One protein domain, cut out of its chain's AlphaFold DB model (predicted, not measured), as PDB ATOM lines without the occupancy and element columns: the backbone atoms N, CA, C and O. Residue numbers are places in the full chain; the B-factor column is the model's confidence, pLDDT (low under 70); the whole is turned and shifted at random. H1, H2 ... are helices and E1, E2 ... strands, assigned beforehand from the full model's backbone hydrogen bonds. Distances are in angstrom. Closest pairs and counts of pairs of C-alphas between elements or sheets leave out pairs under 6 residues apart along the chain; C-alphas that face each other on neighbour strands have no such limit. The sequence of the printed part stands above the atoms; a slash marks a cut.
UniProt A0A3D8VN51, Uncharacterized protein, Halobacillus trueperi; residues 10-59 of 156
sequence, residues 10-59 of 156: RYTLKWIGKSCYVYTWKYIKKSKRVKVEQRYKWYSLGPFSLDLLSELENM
ATOM      1  N   ARG A  10     -11.563 -21.398 124.827       78.12
ATOM      2  CA  ARG A  10     -10.681 -21.179 123.680       78.12
ATOM      3  C   ARG A  10     -10.911 -22.288 122.666       78.12
ATOM      4  O   ARG A  10     -11.007 -23.457 123.053       78.12
ATOM      5  N   TYR A  11     -11.003 -21.902 121.402       85.00
ATOM      6  CA  TYR A  11     -11.186 -22.798 120.273       85.00
ATOM      7  C   TYR A  11      -9.973 -22.699 119.352       85.00
ATOM      8  O   TYR A  11      -9.302 -21.671 119.306       85.00
ATOM      9  N   THR A  12      -9.650 -23.784 118.663       87.50
ATOM     10  CA  THR A  12      -8.611 -23.797 117.633       87.50
ATOM     11  C   THR A  12      -8.963 -24.806 116.556       87.50
ATOM     12  O   THR A  12      -9.767 -25.716 116.774       87.50
ATOM     13  N   LEU A  13      -8.333 -24.647 115.402       90.12
ATOM     14  CA  LEU A  13      -8.469 -25.534 114.263       90.12
ATOM     15  C   LEU A  13      -7.263 -26.452 114.160       90.12
ATOM     16  O   LEU A  13      -6.116 -25.997 114.193       90.12
ATOM     17  N   LYS A  14      -7.529 -27.740 113.964       90.00
ATOM     18  CA  LYS A  14      -6.501 -28.731 113.670       90.00
ATOM     19  C   LYS A  14      -6.884 -29.529 112.433       90.00
ATOM     20  O   LYS A  14      -7.960 -30.116 112.376       90.00
ATOM     21  N   TRP A  15      -5.962 -29.591 111.483       88.44
ATOM     22  CA  TRP A  15      -6.064 -30.459 110.317       88.44
ATOM     23  C   TRP A  15      -5.601 -31.875 110.669       88.44
ATOM     24  O   TRP A  15      -4.555 -32.059 111.294       88.44
ATOM     25  N   ILE A  16      -6.399 -32.874 110.296       86.25
ATOM     26  CA  ILE A  16      -6.094 -34.300 110.428       86.25
ATOM     27  C   ILE A  16      -6.406 -34.949 109.081       86.25
ATOM     28  O   ILE A  16      -7.566 -35.054 108.681       86.25
ATOM     29  N   GLY A  17      -5.360 -35.362 108.363       84.88
ATOM     30  CA  GLY A  17      -5.502 -35.809 106.979       84.88
ATOM     31  C   GLY A  17      -6.128 -34.708 106.121       84.88
ATOM     32  O   GLY A  17      -5.631 -33.582 106.101       84.88
ATOM     33  N   LYS A  18      -7.241 -35.026 105.444       84.06
ATOM     34  CA  LYS A  18      -7.939 -34.072 104.575       84.06
ATOM     35  C   LYS A  18      -8.942 -33.162 105.287       84.06
ATOM     36  O   LYS A  18      -9.424 -32.222 104.660       84.06
ATOM     37  N   SER A  19      -9.229 -33.412 106.561       89.19
ATOM     38  CA  SER A  19     -10.334 -32.775 107.279       89.19
ATOM     39  C   SER A  19      -9.831 -31.818 108.356       89.19
ATOM     40  O   SER A  19      -8.861 -32.105 109.062       89.19
ATOM     41  N   CYS A  20     -10.513 -30.686 108.513       92.50
ATOM     42  CA  CYS A  20     -10.276 -29.753 109.608       92.50
ATOM     43  C   CYS A  20     -11.263 -30.018 110.741       92.50
ATOM     44  O   CYS A  20     -12.450 -30.211 110.493       92.50
ATOM     45  N   TYR A  21     -10.785 -29.993 111.980       93.00
ATOM     46  CA  TYR A  21     -11.586 -30.212 113.179       93.00
ATOM     47  C   TYR A  21     -11.454 -29.037 114.137       93.00
ATOM     48  O   TYR A  21     -10.375 -28.450 114.285       93.00
ATOM     49  N   VAL A  22     -12.548 -28.735 114.831       92.19
ATOM     50  CA  VAL A  22     -12.566 -27.759 115.916       92.19
ATOM     51  C   VAL A  22     -12.179 -28.447 117.216       92.19
ATOM     52  O   VAL A  22     -12.749 -29.468 117.603       92.19
ATOM     53  N   TYR A  23     -11.227 -27.855 117.925       91.75
ATOM     54  CA  TYR A  23     -10.784 -28.303 119.234       91.75
ATOM     55  C   TYR A  23     -10.988 -27.221 120.283       91.75
ATOM     56  O   TYR A  23     -10.828 -26.033 120.020       91.75
ATOM     57  N   THR A  24     -11.251 -27.649 121.513       90.50
ATOM     58  CA  THR A  24     -11.134 -26.810 122.707       90.50
ATOM     59  C   THR A  24     -10.210 -27.472 123.719       90.50
ATOM     60  O   THR A  24      -9.933 -28.672 123.646       90.50
ATOM     61  N   TRP A  25      -9.712 -26.706 124.684       88.75
ATOM     62  CA  TRP A  25      -8.851 -27.232 125.733       88.75
ATOM     63  C   TRP A  25      -9.206 -26.685 127.104       88.75
ATOM     64  O   TRP A  25      -9.721 -25.580 127.267       88.75
ATOM     65  N   LYS A  26      -8.885 -27.481 128.123       88.50
ATOM     66  CA  LYS A  26      -8.988 -27.087 129.526       88.50
ATOM     67  C   LYS A  26      -7.649 -27.290 130.213       88.50
ATOM     68  O   LYS A  26      -6.992 -28.314 130.026       88.50
ATOM     69  N   TYR A  27      -7.250 -26.312 131.017       89.12
ATOM     70  CA  TYR A  27      -6.048 -26.417 131.835       89.12
ATOM     71  C   TYR A  27      -6.227 -27.464 132.940       89.12
ATOM     72  O   TYR A  27      -7.242 -27.483 133.641       89.12
ATOM     73  N   ILE A  28      -5.212 -28.306 133.121       89.69
ATOM     74  CA  ILE A  28      -5.148 -29.303 134.185       89.69
ATOM     75  C   ILE A  28      -4.263 -28.745 135.305       89.69
ATOM     76  O   ILE A  28      -3.063 -28.491 135.121       89.69
ATOM     77  N   LYS A  29      -4.847 -28.569 136.497       90.50
ATOM     78  CA  LYS A  29      -4.102 -28.180 137.707       90.50
ATOM     79  C   LYS A  29      -2.964 -29.170 137.962       90.50
ATOM     80  O   LYS A  29      -3.178 -30.366 137.808       90.50
ATOM     81  N   LYS A  30      -1.793 -28.681 138.398       91.44
ATOM     82  CA  LYS A  30      -0.571 -29.489 138.611       91.44
ATOM     83  C   LYS A  30      -0.832 -30.772 139.411       91.44
ATOM     84  O   LYS A  30      -0.368 -31.825 139.006       91.44
ATOM     85  N   SER A  31      -1.646 -30.690 140.464       92.88
ATOM     86  CA  SER A  31      -2.014 -31.825 141.322       92.88
ATOM     87  C   SER A  31      -2.878 -32.904 140.658       92.88
ATOM     88  O   SER A  31      -2.984 -33.997 141.193       92.88
ATOM     89  N   LYS A  32      -3.517 -32.615 139.519       88.69
ATOM     90  CA  LYS A  32      -4.392 -33.546 138.784       88.69
ATOM     91  C   LYS A  32      -3.753 -34.078 137.498       88.69
ATOM     92  O   LYS A  32      -4.444 -34.660 136.665       88.69
ATOM     93  N   ARG A  33      -2.467 -33.802 137.275       88.56
ATOM     94  CA  ARG A  33      -1.773 -34.211 136.054       88.56
ATOM     95  C   ARG A  33      -1.270 -35.641 136.188       88.56
ATOM     96  O   ARG A  33      -0.589 -35.952 137.153       88.56
ATOM     97  N   VAL A  34      -1.552 -36.462 135.177       86.69
ATOM     98  CA  VAL A  34      -0.963 -37.807 135.042       86.69
ATOM     99  C   VAL A  34       0.510 -37.703 134.630       86.69
ATOM    100  O   VAL A  34       1.354 -38.418 135.151       86.69
ATOM    101  N   LYS A  35       0.831 -36.762 133.732       86.62
ATOM    102  CA  LYS A  35       2.202 -36.408 133.340       86.62
ATOM    103  C   LYS A  35       2.464 -34.947 133.682       86.62
ATOM    104  O   LYS A  35       1.654 -34.092 133.327       86.62
ATOM    105  N   VAL A  36       3.593 -34.645 134.327       82.69
ATOM    106  CA  VAL A  36       3.939 -33.289 134.814       82.69
ATOM    107  C   VAL A  36       3.814 -32.225 133.712       82.69
ATOM    108  O   VAL A  36       3.316 -31.117 133.954       82.69
ATOM    109  N   GLU A  37       4.204 -32.604 132.498       87.75
ATOM    110  CA  GLU A  37       4.228 -31.771 131.298       87.75
ATOM    111  C   GLU A  37       2.850 -31.559 130.661       87.75
ATOM    112  O   GLU A  37       2.634 -30.558 129.976       87.75
ATOM    113  N   GLN A  38       1.877 -32.442 130.912       87.06
ATOM    114  CA  GLN A  38       0.552 -32.354 130.303       87.06
ATOM    115  C   GLN A  38      -0.291 -31.277 130.997       87.06
ATOM    116  O   GLN A  38      -1.097 -31.533 131.893       87.06
ATOM    117  N   ARG A  39      -0.086 -30.025 130.575       90.75
ATOM    118  CA  ARG A  39      -0.760 -28.840 131.131       90.75
ATOM    119  C   ARG A  39      -2.213 -28.702 130.676       90.75
ATOM    120  O   ARG A  39      -2.991 -28.046 131.365       90.75
ATOM    121  N   TYR A  40      -2.584 -29.312 129.553       89.94
ATOM    122  CA  TYR A  40      -3.891 -29.138 128.924       89.94
ATOM    123  C   TYR A  40      -4.518 -30.477 128.535       89.94
ATOM    124  O   TYR A  40      -3.829 -31.392 128.078       89.94
ATOM    125  N   LYS A  41      -5.841 -30.573 128.695       89.00
ATOM    126  CA  LYS A  41      -6.671 -31.634 128.117       89.00
ATOM    127  C   LYS A  41      -7.414 -31.065 126.918       89.00
ATOM    128  O   LYS A  41      -8.146 -30.089 127.069       89.00
ATOM    129  N   TRP A  42      -7.209 -31.679 125.762       90.31
ATOM    130  CA  TRP A  42      -7.838 -31.310 124.500       90.31
ATOM    131  C   TRP A  42      -9.125 -32.107 124.287       90.31
ATOM    132  O   TRP A  42      -9.199 -33.276 124.662       90.31
ATOM    133  N   TYR A  43     -10.119 -31.471 123.679       90.62
ATOM    134  CA  TYR A  43     -11.408 -32.056 123.327       90.62
ATOM    135  C   TYR A  43     -11.708 -31.714 121.870       90.62
ATOM    136  O   TYR A  43     -11.692 -30.536 121.512       90.62
ATOM    137  N   SER A  44     -11.955 -32.734 121.049       91.38
ATOM    138  CA  SER A  44     -12.476 -32.541 119.693       91.38
ATOM    139  C   SER A  44     -13.967 -32.243 119.787       91.38
ATOM    140  O   SER A  44     -14.677 -32.943 120.510       91.38
ATOM    141  N   LEU A  45     -14.421 -31.203 119.093       90.44
ATOM    142  CA  LEU A  45     -15.833 -30.824 119.015       90.44
ATOM    143  C   LEU A  45     -16.491 -31.313 117.722       90.44
ATOM    144  O   LEU A  45     -17.710 -31.376 117.656       90.44
ATOM    145  N   GLY A  46     -15.692 -31.695 116.725       91.88
ATOM    146  CA  GLY A  46     -16.175 -32.209 115.449       91.88
ATOM    147  C   GLY A  46     -15.482 -31.562 114.250       91.88
ATOM    148  O   GLY A  46     -14.585 -30.727 114.429       91.88
ATOM    149  N   PRO A  47     -15.844 -31.988 113.028       93.00
ATOM    150  CA  PRO A  47     -15.372 -31.370 111.795       93.00
ATOM    151  C   PRO A  47     -15.756 -29.891 111.743       93.00
ATOM    152  O   PRO A  47     -16.819 -29.504 112.215       93.00
ATOM    153  N   PHE A  48     -14.899 -29.062 111.159       91.75
ATOM    154  CA  PHE A  48     -15.210 -27.660 110.926       91.75
ATOM    155  C   PHE A  48     -16.415 -27.535 109.984       91.75
ATOM    156  O   PHE A  48     -16.366 -27.992 108.845       91.75
ATOM    157  N   SER A  49     -17.474 -26.889 110.462       89.00
ATOM    158  CA  SER A  49     -18.632 -26.481 109.669       89.00
ATOM    159  C   SER A  49     -19.208 -25.183 110.234       89.00
ATOM    160  O   SER A  49     -19.032 -24.877 111.417       89.00
ATOM    161  N   LEU A  50     -19.896 -24.408 109.391       84.62
ATOM    162  CA  LEU A  50     -20.558 -23.173 109.827       84.62
ATOM    163  C   LEU A  50     -21.668 -23.451 110.850       84.62
ATOM    164  O   LEU A  50     -21.870 -22.646 111.764       84.62
ATOM    165  N   ASP A  51     -22.329 -24.603 110.731       86.06
ATOM    166  CA  ASP A  51     -23.350 -25.061 111.677       86.06
ATOM    167  C   ASP A  51     -22.726 -25.328 113.046       86.06
ATOM    168  O   ASP A  51     -23.150 -24.736 114.036       86.06
ATOM    169  N   LEU A  52     -21.619 -26.087 113.091       86.44
ATOM    170  CA  LEU A  52     -20.909 -26.365 114.338       86.44
ATOM    171  C   LEU A  52     -20.491 -25.067 115.029       86.44
ATOM    172  O   LEU A  52     -20.720 -24.924 116.224       86.44
ATOM    173  N   LEU A  53     -19.905 -24.106 114.302       83.94
ATOM    174  CA  LEU A  53     -19.500 -22.823 114.894       83.94
ATOM    175  C   LEU A  53     -20.681 -22.043 115.482       83.94
ATOM    176  O   LEU A  53     -20.509 -21.339 116.476       83.94
ATOM    177  N   SER A  54     -21.863 -22.161 114.876       81.44
ATOM    178  CA  SER A  54     -23.083 -21.495 115.343       81.44
ATOM    179  C   SER A  54     -23.624 -22.117 116.637       81.44
ATOM    180  O   SER A  54     -24.242 -21.420 117.437       81.44
ATOM    181  N   GLU A  55     -23.341 -23.399 116.877       84.25
ATOM    182  CA  GLU A  55     -23.749 -24.149 118.072       84.25
ATOM    183  C   GLU A  55     -22.775 -24.002 119.257       84.25
ATOM    184  O   GLU A  55     -23.089 -24.384 120.390       84.25
ATOM    185  N   LEU A  56     -21.578 -23.443 119.041       82.88
ATOM    186  CA  LEU A  56     -20.577 -23.293 120.097       82.88
ATOM    187  C   LEU A  56     -20.988 -22.231 121.127       82.88
ATOM    188  O   LEU A  56     -20.814 -21.027 120.937       82.88
ATOM    189  N   GLU A  57     -21.450 -22.697 122.289       71.81
ATOM    190  CA  GLU A  57     -21.779 -21.840 123.430       71.81
ATOM    191  C   GLU A  57     -20.655 -20.848 123.780       71.81
ATOM    192  O   GLU A  57     -19.541 -21.251 124.134       71.81
ATOM    193  N   ASN A  58     -20.998 -19.559 123.863       74.06
ATOM    194  CA  ASN A  58     -20.096 -18.449 124.209       74.06
ATOM    195  C   ASN A  58     -19.023 -18.132 123.156       74.06
ATOM    196  O   ASN A  58     -18.055 -17.434 123.472       74.06
ATOM    197  N   MET A  59     -19.174 -18.606 121.918       81.62
ATOM    198  CA  MET A  59     -18.358 -18.119 120.815       81.62
ATOM    199  C   MET A  59     -18.798 -16.702 120.429       81.62
ATOM    200  O   MET A  59     -19.957 -16.465 120.095       81.62
TER     201      MET A  59
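This is residues 10 to 59 of the 156 residues of an uncharacterized protein of Halobacillus trueperi (UniProt A0A3D8VN51). A strongly twisted meander of three strands, each the antiparallel neighbour of the one before, has a long hairpin, E2 and E3, that ends in a large loop, residues 28 to 39; short helix H1 lies near its other end. The printed part has 50 residues, with E1, E2, E3 and then H1; the sheet's order is E1 - E2 - E3 and the class is mixed, helices and strands. It is loose, with a radius of gyration of the C-alphas of 13.1 A, and flat, spanning 37 by 28 by 11 A.

E1, residues 11 to 16, begins at C-alpha 11 (-11.186, -22.798, 120.273). E2, residues 19 to 27, is 25.7 A long, and E3, residues 40 to 47, 20.7 A. H1, residues 50 to 55, ends at C-alpha 55 (-23.749, -24.149, 118.072).

E1 and E2 form an antiparallel hairpin at 136 degrees, with N 14 and O 21 3.0 A apart. E2 and E3 form another at 151 degrees, with N 24 and O 43 2.9 A apart; both pairs are within hydrogen-bond range. H1 only grazes the sheet with residues 52 to 53; its closest C-alpha pair with E3 is Gly 46 and Leu 52, 7.6 A. In H1 every O i to N i+4 pair is within hydrogen-bond range.

The C-alphas farthest apart, those of Ser 31 and Leu 50, are 37.6 A apart. The printed part has no cut; the E2 to E3 link is long, 12 residues. No printed residue is under 70 in pLDDT.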